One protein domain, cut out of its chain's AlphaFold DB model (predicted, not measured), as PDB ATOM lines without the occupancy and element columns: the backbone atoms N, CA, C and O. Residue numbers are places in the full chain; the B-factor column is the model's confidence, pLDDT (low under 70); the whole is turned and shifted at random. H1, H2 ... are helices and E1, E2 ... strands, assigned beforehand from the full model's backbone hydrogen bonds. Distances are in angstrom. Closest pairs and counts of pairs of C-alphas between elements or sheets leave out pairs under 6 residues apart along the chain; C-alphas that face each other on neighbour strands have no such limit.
ATOM      1  N   LEU A   2       6.204  39.966  27.684       81.06
ATOM      2  CA  LEU A   2       4.844  39.410  27.697       81.06
ATOM      3  C   LEU A   2       4.130  39.793  28.999       81.06
ATOM      4  O   LEU A   2       4.610  39.474  30.083       81.06
ATOM      5  N   GLY A   3       2.998  40.486  28.884       88.62
ATOM      6  CA  GLY A   3       2.092  40.732  30.009       88.62
ATOM      7  C   GLY A   3       1.126  39.565  30.243       88.62
ATOM      8  O   GLY A   3       1.096  38.603  29.476       88.62
ATOM      9  N   LEU A   4       0.269  39.681  31.267       91.19
ATOM     10  CA  LEU A   4      -0.715  38.651  31.645       91.19
ATOM     11  C   LEU A   4      -1.600  38.197  30.474       91.19
ATOM     12  O   LEU A   4      -1.872  37.009  30.320       91.19
ATOM     13  N   ARG A   5      -2.033  39.142  29.634       93.25
ATOM     14  CA  ARG A   5      -2.850  38.852  28.452       93.25
ATOM     15  C   ARG A   5      -2.101  37.981  27.440       93.25
ATOM     16  O   ARG A   5      -2.623  36.950  27.043       93.25
ATOM     17  N   GLY A   6      -0.865  38.348  27.102       89.38
ATOM     18  CA  GLY A   6      -0.045  37.583  26.158       89.38
ATOM     19  C   GLY A   6       0.272  36.172  26.660       89.38
ATOM     20  O   GLY A   6       0.323  35.241  25.865       89.38
ATOM     21  N   LEU A   7       0.407  35.991  27.978       89.56
ATOM     22  CA  LEU A   7       0.536  34.661  28.580       89.56
ATOM     23  C   LEU A   7      -0.747  33.831  28.434       89.56
ATOM     24  O   LEU A   7      -0.669  32.666  28.057       89.56
ATOM     25  N   ARG A   8      -1.927  34.421  28.681       93.12
ATOM     26  CA  ARG A   8      -3.224  33.743  28.466       93.12
ATOM     27  C   ARG A   8      -3.441  33.356  27.003       93.12
ATOM     28  O   ARG A   8      -4.034  32.321  26.729       93.12
ATOM     29  N   GLU A   9      -2.940  34.174  26.086       92.88
ATOM     30  CA  GLU A   9      -3.002  33.953  24.638       92.88
ATOM     31  C   GLU A   9      -1.884  33.018  24.124       92.88
ATOM     32  O   GLU A   9      -1.769  32.821  22.919       92.88
ATOM     33  N   ASN A  10      -1.064  32.423  25.007       88.38
ATOM     34  CA  ASN A  10       0.074  31.557  24.651       88.38
ATOM     35  C   ASN A  10       1.037  32.178  23.620       88.38
ATOM     36  O   ASN A  10       1.661  31.479  22.816       88.38
ATOM     37  N   MET A  11       1.179  33.504  23.646       91.06
ATOM     38  CA  MET A  11       2.075  34.222  22.749       91.06
ATOM     39  C   MET A  11       3.529  33.835  23.019       91.06
ATOM     40  O   MET A  11       3.977  33.780  24.166       91.06
ATOM     41  N   ARG A  12       4.289  33.613  21.947       90.94
ATOM     42  CA  ARG A  12       5.724  33.321  22.003       90.94
ATOM     43  C   ARG A  12       6.510  34.552  21.572       90.94
ATOM     44  O   ARG A  12       6.133  35.219  20.615       90.94
ATOM     45  N   VAL A  13       7.604  34.845  22.268       92.44
ATOM     46  CA  VAL A  13       8.486  35.979  21.954       92.44
ATOM     47  C   VAL A  13       9.943  35.527  21.910       92.44
ATOM     48  O   VAL A  13      10.300  34.605  22.650       92.44
ATOM     49  N   PRO A  14      10.781  36.148  21.064       94.38
ATOM     50  CA  PRO A  14      12.209  35.876  21.051       94.38
ATOM     51  C   PRO A  14      12.894  36.331  22.342       94.38
ATOM     52  O   PRO A  14      12.418  37.228  23.047       94.38
ATOM     53  N   GLY A  15      14.032  35.717  22.649       93.75
ATOM     54  CA  GLY A  15      14.822  36.045  23.832       93.75
ATOM     55  C   GLY A  15      16.208  35.414  23.819       93.75
ATOM     56  O   GLY A  15      16.502  34.554  22.995       93.75
ATOM     57  N   CYS A  16      17.053  35.821  24.768       94.56
ATOM     58  CA  CYS A  16      18.384  35.247  24.963       94.56
ATOM     59  C   CYS A  16      18.495  34.543  26.316       94.56
ATOM     60  O   CYS A  16      17.975  35.019  27.330       94.56
ATOM     61  N   THR A  17      19.252  33.452  26.363       94.50
ATOM     62  CA  THR A  17      19.658  32.810  27.615       94.50
ATOM     63  C   THR A  17      20.882  33.506  28.219       94.50
ATOM     64  O   THR A  17      21.622  34.231  27.556       94.50
ATOM     65  N   LYS A  18      21.162  33.234  29.502       90.81
ATOM     66  CA  LYS A  18      22.398  33.698  30.167       90.81
ATOM     67  C   LYS A  18      23.671  33.043  29.616       90.81
ATOM     68  O   LYS A  18      24.750  33.493  29.972       90.81
ATOM     69  N   ARG A  19      23.538  31.998  28.791       90.94
ATOM     70  CA  ARG A  19      24.642  31.324  28.092       90.94
ATOM     71  C   ARG A  19      24.902  31.921  26.705       90.94
ATOM     72  O   ARG A  19      25.575  31.290  25.904       90.94
ATOM     73  N   LEU A  20      24.340  33.100  26.417       94.38
ATOM     74  CA  LEU A  20      24.458  33.771  25.120       94.38
ATOM     75  C   LEU A  20      23.894  32.933  23.958       94.38
ATOM     76  O   LEU A  20      24.412  32.966  22.848       94.38
ATOM     77  N   THR A  21      22.795  32.214  24.206       96.00
ATOM     78  CA  THR A  21      22.011  31.519  23.169       96.00
ATOM     79  C   THR A  21      20.763  32.330  22.853       96.00
ATOM     80  O   THR A  21      20.008  32.654  23.772       96.00
ATOM     81  N   PHE A  22      20.531  32.647  21.585       97.25
ATOM     82  CA  PHE A  22      19.285  33.239  21.118       97.25
ATOM     83  C   PHE A  22      18.242  32.150  20.871       97.25
ATOM     84  O   PHE A  22      18.561  31.101  20.321       97.25
ATOM     85  N   ILE A  23      16.997  32.408  21.263       96.62
ATOM     86  CA  ILE A  23      15.853  31.523  21.055       96.62
ATOM     87  C   ILE A  23      14.847  32.271  20.185       96.62
ATOM     88  O   ILE A  23      14.231  33.242  20.633       96.62
ATOM     89  N   LYS A  24      14.663  31.795  18.951       95.88
ATOM     90  CA  LYS A  24      13.684  32.322  17.995       95.88
ATOM     91  C   LYS A  24      12.475  31.388  17.909       95.88
ATOM     92  O   LYS A  24      12.633  30.270  17.426       95.88
ATOM     93  N   PRO A  25      11.271  31.797  18.339       94.56
ATOM     94  CA  PRO A  25      10.080  30.968  18.199       94.56
ATOM     95  C   PRO A  25       9.780  30.617  16.738       94.56
ATOM     96  O   PRO A  25       9.949  31.443  15.842       94.56
ATOM     97  N   THR A  26       9.277  29.408  16.512       93.12
ATOM     98  CA  THR A  26       8.665  28.979  15.248       93.12
ATOM     99  C   THR A  26       7.228  28.528  15.508       93.12
ATOM    100  O   THR A  26       6.795  28.440  16.659       93.12
ATOM    101  N   ASN A  27       6.480  28.208  14.449       90.38
ATOM    102  CA  ASN A  27       5.088  27.759  14.574       90.38
ATOM    103  C   ASN A  27       4.937  26.489  15.431       90.38
ATOM    104  O   ASN A  27       3.911  26.308  16.079       90.38
ATOM    105  N   THR A  28       5.949  25.617  15.451       92.44
ATOM    106  CA  THR A  28       5.914  24.317  16.146       92.44
ATOM    107  C   THR A  28       6.948  24.184  17.267       92.44
ATOM    108  O   THR A  28       6.923  23.203  18.003       92.44
ATOM    109  N   GLY A  29       7.844  25.159  17.445       93.62
ATOM    110  CA  GLY A  29       8.968  25.048  18.373       93.62
ATOM    111  C   GLY A  29       9.785  26.331  18.460       93.62
ATOM    112  O   GLY A  29       9.230  27.421  18.647       93.62
ATOM    113  N   HIS A  30      11.105  26.192  18.347       96.38
ATOM    114  CA  HIS A  30      12.055  27.296  18.308       96.38
ATOM    115  C   HIS A  30      13.340  26.900  17.570       96.38
ATOM    116  O   HIS A  30      13.660  25.721  17.441       96.38
ATOM    117  N   LEU A  31      14.060  27.902  17.075       96.00
ATOM    118  CA  LEU A  31      15.423  27.791  16.567       96.00
ATOM    119  C   LEU A  31      16.381  28.384  17.598       96.00
ATOM    120  O   LEU A  31      16.053  29.381  18.248       96.00
ATOM    121  N   GLU A  32      17.562  27.788  17.712       96.88
ATOM    122  CA  GLU A  32      18.627  28.258  18.592       96.88
ATOM    123  C   GLU A  32      19.883  28.568  17.790       96.88
ATOM    124  O   GLU A  32      20.270  27.807  16.904       96.88
ATOM    125  N   TYR A  33      20.524  29.683  18.116       95.75
ATOM    126  CA  TYR A  33      21.827  30.049  17.568       95.75
ATOM    127  C   TYR A  33      22.604  30.915  18.571       95.75
ATOM    128  O   TYR A  33      21.998  31.495  19.483       95.75
ATOM    129  N   PRO A  34      23.945  30.965  18.486       95.94
ATOM    130  CA  PRO A  34      24.739  31.806  19.375       95.94
ATOM    131  C   PRO A  34      24.418  33.288  19.154       95.94
ATOM    132  O   PRO A  34      24.202  33.728  18.032       95.94
ATOM    133  N   VAL A  35      24.408  34.067  20.235       96.25
ATOM    134  CA  VAL A  35      24.316  35.535  20.153       96.25
ATOM    135  C   VAL A  35      25.622  36.123  19.616       96.25
ATOM    136  O   VAL A  35      25.600  37.116  18.897       96.25
ATOM    137  N   GLU A  36      26.750  35.501  19.961       94.44
ATOM    138  CA  GLU A  36      28.073  35.925  19.508       94.44
ATOM    139  C   GLU A  36      28.241  35.709  18.000       94.44
ATOM    140  O   GLU A  36      27.987  34.615  17.495       94.44
ATOM    141  N   GLY A  37      28.677  36.750  17.290       94.44
ATOM    142  CA  GLY A  37      28.790  36.769  15.829       94.44
ATOM    143  C   GLY A  37      27.477  37.058  15.090       94.44
ATOM    144  O   GLY A  37      27.494  37.216  13.871       94.44
ATOM    145  N   PHE A  38      26.352  37.155  15.808       96.38
ATOM    146  CA  PHE A  38      25.018  37.455  15.271       96.38
ATOM    147  C   PHE A  38      24.366  38.653  15.978       96.38
ATOM    148  O   PHE A  38      23.147  38.826  15.948       96.38
ATOM    149  N   GLU A  39      25.156  39.517  16.616       96.25
ATOM    150  CA  GLU A  39      24.681  40.573  17.514       96.25
ATOM    151  C   GLU A  39      23.706  41.527  16.818       96.25
ATOM    152  O   GLU A  39      22.690  41.914  17.395       96.25
ATOM    153  N   SER A  40      23.983  41.863  15.555       96.69
ATOM    154  CA  SER A  40      23.124  42.728  14.740       96.69
ATOM    155  C   SER A  40      21.764  42.095  14.442       96.69
ATOM    156  O   SER A  40      20.735  42.772  14.483       96.69
ATOM    157  N   GLU A  41      21.737  40.791  14.166       95.75
ATOM    158  CA  GLU A  41      20.499  40.064  13.891       95.75
ATOM    159  C   GLU A  41      19.667  39.901  15.165       95.75
ATOM    160  O   GLU A  41      18.475  40.208  15.168       95.75
ATOM    161  N   VAL A  42      20.315  39.532  16.271       96.56
ATOM    162  CA  VAL A  42      19.689  39.437  17.596       96.56
ATOM    163  C   VAL A  42      19.102  40.782  18.026       96.56
ATOM    164  O   VAL A  42      17.971  40.838  18.506       96.56
ATOM    165  N   ALA A  43      19.836  41.878  17.829       96.62
ATOM    166  CA  ALA A  43      19.367  43.225  18.136       96.62
ATOM    167  C   ALA A  43      18.107  43.587  17.338       96.62
ATOM    168  O   ALA A  43      17.131  44.078  17.910       96.62
ATOM    169  N   ARG A  44      18.097  43.272  16.035       96.25
ATOM    170  CA  ARG A  44      16.941  43.477  15.153       96.25
ATOM    171  C   ARG A  44      15.727  42.668  15.606       96.25
ATOM    172  O   ARG A  44      14.639  43.225  15.694       96.25
ATOM    173  N   GLU A  45      15.903  41.385  15.914       94.69
ATOM    174  CA  GLU A  45      14.815  40.494  16.348       94.69
ATOM    175  C   GLU A  45      14.240  40.889  17.721       94.69
ATOM    176  O   GLU A  45      13.043  40.740  17.965       94.69
ATOM    177  N   LEU A  46      15.075  41.415  18.622       93.50
ATOM    178  CA  LEU A  46      14.646  41.894  19.941       93.50
ATOM    179  C   LEU A  46      14.131  43.339  19.935       93.50
ATOM    180  O   LEU A  46      13.563  43.774  20.939       93.50
ATOM    181  N   GLY A  47      14.340  44.086  18.850       94.62
ATOM    182  CA  GLY A  47      13.988  45.504  18.765       94.62
ATOM    183  C   GLY A  47      14.805  46.390  19.710       94.62
ATOM    184  O   GLY A  47      14.266  47.330  20.290       94.62
ATOM    185  N   ILE A  48      16.091  46.082  19.902       95.44
ATOM    186  CA  ILE A  48      17.025  46.849  20.745       95.44
ATOM    187  C   ILE A  48      18.259  47.262  19.937       95.44
ATOM    188  O   ILE A  48      18.506  46.743  18.855       95.44
ATOM    189  N   SER A  49      19.065  48.193  20.448       97.31
ATOM    190  CA  SER A  49      20.318  48.575  19.784       97.31
ATOM    191  C   SER A  49      21.378  47.475  19.883       97.31
ATOM    192  O   SER A  49      21.514  46.859  20.944       97.31
ATOM    193  N   VAL A  50      22.210  47.327  18.846       97.00
ATOM    194  CA  VAL A  50      23.353  46.389  18.822       97.00
ATOM    195  C   VAL A  50      24.277  46.581  20.028       97.00
ATOM    196  O   VAL A  50      24.633  45.604  20.679       97.00
ATOM    197  N   ALA A  51      24.536  47.833  20.423       97.06
ATOM    198  CA  ALA A  51      25.358  48.168  21.587       97.06
ATOM    199  C   ALA A  51      24.885  47.500  22.895       97.06
ATOM    200  O   ALA A  51      25.700  47.098  23.722       97.06
ATOM    201  N   VAL A  52      23.569  47.326  23.080       95.50
ATOM    202  CA  VAL A  52      23.011  46.643  24.262       95.50
ATOM    203  C   VAL A  52      23.319  45.148  24.216       95.50
ATOM    204  O   VAL A  52      23.598  44.541  25.249       95.50
ATOM    205  N   VAL A  53      23.283  44.537  23.030       96.25
ATOM    206  CA  VAL A  53      23.632  43.121  22.853       96.25
ATOM    207  C   VAL A  53      25.123  42.911  23.117       96.25
ATOM    208  O   VAL A  53      25.480  42.044  23.914       96.25
ATOM    209  N   GLU A  54      25.982  43.753  22.542       96.56
ATOM    210  CA  GLU A  54      27.436  43.713  22.741       96.56
ATOM    211  C   GLU A  54      27.828  43.904  24.211       96.56
ATOM    212  O   GLU A  54      28.661  43.164  24.744       96.56
ATOM    213  N   GLU A  55      27.189  44.848  24.911       95.75
ATOM    214  CA  GLU A  55      27.400  45.045  26.345       95.75
ATOM    215  C   GLU A  55      27.051  43.773  27.129       95.75
ATOM    216  O   GLU A  55      27.819  43.334  27.993       95.75
ATOM    217  N   ARG A  56      25.916  43.132  26.815       93.75
ATOM    218  CA  ARG A  56      25.498  41.887  27.471       93.75
ATOM    219  C   ARG A  56      26.466  40.742  27.212       93.75
ATOM    220  O   ARG A  56      26.799  40.042  28.171       93.75
ATOM    221  N   VAL A  57      26.931  40.574  25.974       94.81
ATOM    222  CA  VAL A  57      27.961  39.588  25.611       94.81
ATOM    223  C   VAL A  57      29.210  39.824  26.455       94.81
ATOM    224  O   VAL A  57      29.636  38.937  27.194       94.81
ATOM    225  N   ARG A  58      29.737  41.054  26.458       93.94
ATOM    226  CA  ARG A  58      30.934  41.420  27.224       93.94
ATOM    227  C   ARG A  58      30.784  41.139  28.720       93.94
ATOM    228  O   ARG A  58      31.691  40.579  29.335       93.94
ATOM    229  N   VAL A  59      29.663  41.541  29.323       91.38
ATOM    230  CA  VAL A  59      29.415  41.372  30.764       91.38
ATOM    231  C   VAL A  59      29.279  39.898  31.137       91.38
ATOM    232  O   VAL A  59      29.836  39.479  32.153       91.38
ATOM    233  N   LEU A  60      28.553  39.107  30.344       90.00
ATOM    234  CA  LEU A  60      28.350  37.686  30.628       90.00
ATOM    235  C   LEU A  60      29.635  36.874  30.419       90.00
ATOM    236  O   LEU A  60      29.961  36.080  31.298       90.00
ATOM    237  N   LYS A  61      30.428  37.156  29.375       89.25
ATOM    238  CA  LYS A  61      31.752  36.534  29.190       89.25
ATOM    239  C   LYS A  61      32.701  36.864  30.336       89.25
ATOM    240  O   LYS A  61      33.230  35.960  30.975       89.25
ATOM    241  N   ARG A  62      32.822  38.149  30.703       87.50
ATOM    242  CA  ARG A  62      33.637  38.560  31.860       87.50
ATOM    243  C   ARG A  62      33.202  37.869  33.148       87.50
ATOM    244  O   ARG A  62      34.055  37.508  33.950       87.50
ATOM    245  N   ARG A  63      31.896  37.684  33.353       84.12
ATOM    246  CA  ARG A  63      31.345  36.991  34.524       84.12
ATOM    247  C   ARG A  63      31.677  35.499  34.539       84.12
ATOM    248  O   ARG A  63      31.868  34.948  35.622       84.12
ATOM    249  N   ASP A  64      31.707  34.844  33.388       80.69
ATOM    250  CA  ASP A  64      32.061  33.428  33.311       80.69
ATOM    251  C   ASP A  64      33.581  33.220  33.454       80.69
ATOM    252  O   ASP A  64      33.997  32.299  34.159       80.69
ATOM    253  N   GLU A  65      34.397  34.127  32.906       80.50
ATOM    254  CA  GLU A  65      35.865  34.132  33.025       80.50
ATOM    255  C   GLU A  65      36.355  34.474  34.440       80.50
ATOM    256  O   GLU A  65      37.124  33.732  35.044       80.50
ATOM    257  N   HIS A  66      35.910  35.611  34.982       78.50
ATOM    258  CA  HIS A  66      36.421  36.171  36.238       78.50
ATOM    259  C   HIS A  66      35.559  35.781  37.448       78.50
ATOM    260  O   HIS A  66      35.925  36.038  38.594       78.50
ATOM    261  N   GLY A  67      34.408  35.147  37.209       68.56
ATOM    262  CA  GLY A  67      33.466  34.738  38.239       68.56
ATOM    263  C   GLY A  67      32.363  35.760  38.517       68.56
ATOM    264  O   GLY A  67      32.340  36.901  38.053       68.56
ATOM    265  N   ARG A  68      31.378  35.312  39.297       69.31
ATOM    266  CA  ARG A  68      30.243  36.131  39.734       69.31
ATOM    267  C   ARG A  68      30.665  36.935  40.957       69.31
ATOM    268  O   ARG A  68      31.284  36.378  41.861       69.31
ATOM    269  N   THR A  69      30.249  38.194  41.039       64.12
ATOM    270  CA  THR A  69      30.314  38.954  42.292       64.12
ATOM    271  C   THR A  69      29.653  38.126  43.400       64.12
ATOM    272  O   THR A  69      28.512  37.690  43.244       64.12
TER     273      THR A  69
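AT A GLANCE: This is residues 2 to 69 of the 103 residues of an uncharacterized protein of Candidatus Bathyarchaeota archaeon (UniProt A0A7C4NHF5). A small hairpin of strands E1 and E2 has the short helix H2 near E1; H3 leads from H2 to one end, and a long unnamed stretch reaches little H1, standing free at the other. The printed part has 68 residues, class mixed, ordered H1 E1 E2 H2 H3, with antiparallel sheet E1 - E2. It is loose, radius of gyration of the C-alphas 13.7 A, spanning 41 by 25 by 21 A.

HOW THE PARTS SIT: Start at hairpin E1, residues 21 to 25, and E2, residues 30 to 34: N 22 and O 33 are 2.8 A apart, within hydrogen-bond range. Residues 15 to 16 pair antiparallel with 22 to 23. Next, H2, residues 39 to 46, comes closest to E1 at the C-alphas of Phe 22 and Val 42, 7.1 A apart. H3, residues 50 to 66, touches H2 with residues 50 to 54 alone, closest C-alphas Ala 43 and Val 50, 5.1 A, at a steep tilt of 67 degrees, opposite ways. H1, residues 4 to 8, is apart from E2, H2 and H3. In these helices every O i to N i+4 pair is within hydrogen-bond range.

IN THESE COORDINATES: Find C-alpha 21 at (22.011, 31.519, 23.169), where E1 begins. H3 runs 24.1 A to C-alpha 66 at (36.421, 36.171, 36.238).

THE WHOLE: The farthest C-alphas, of Glu 9 and His 66, are 41.2 A apart. The printed part has no cut; the link H1 to E1 is long. Residues 67 to 69 have pLDDT under 70.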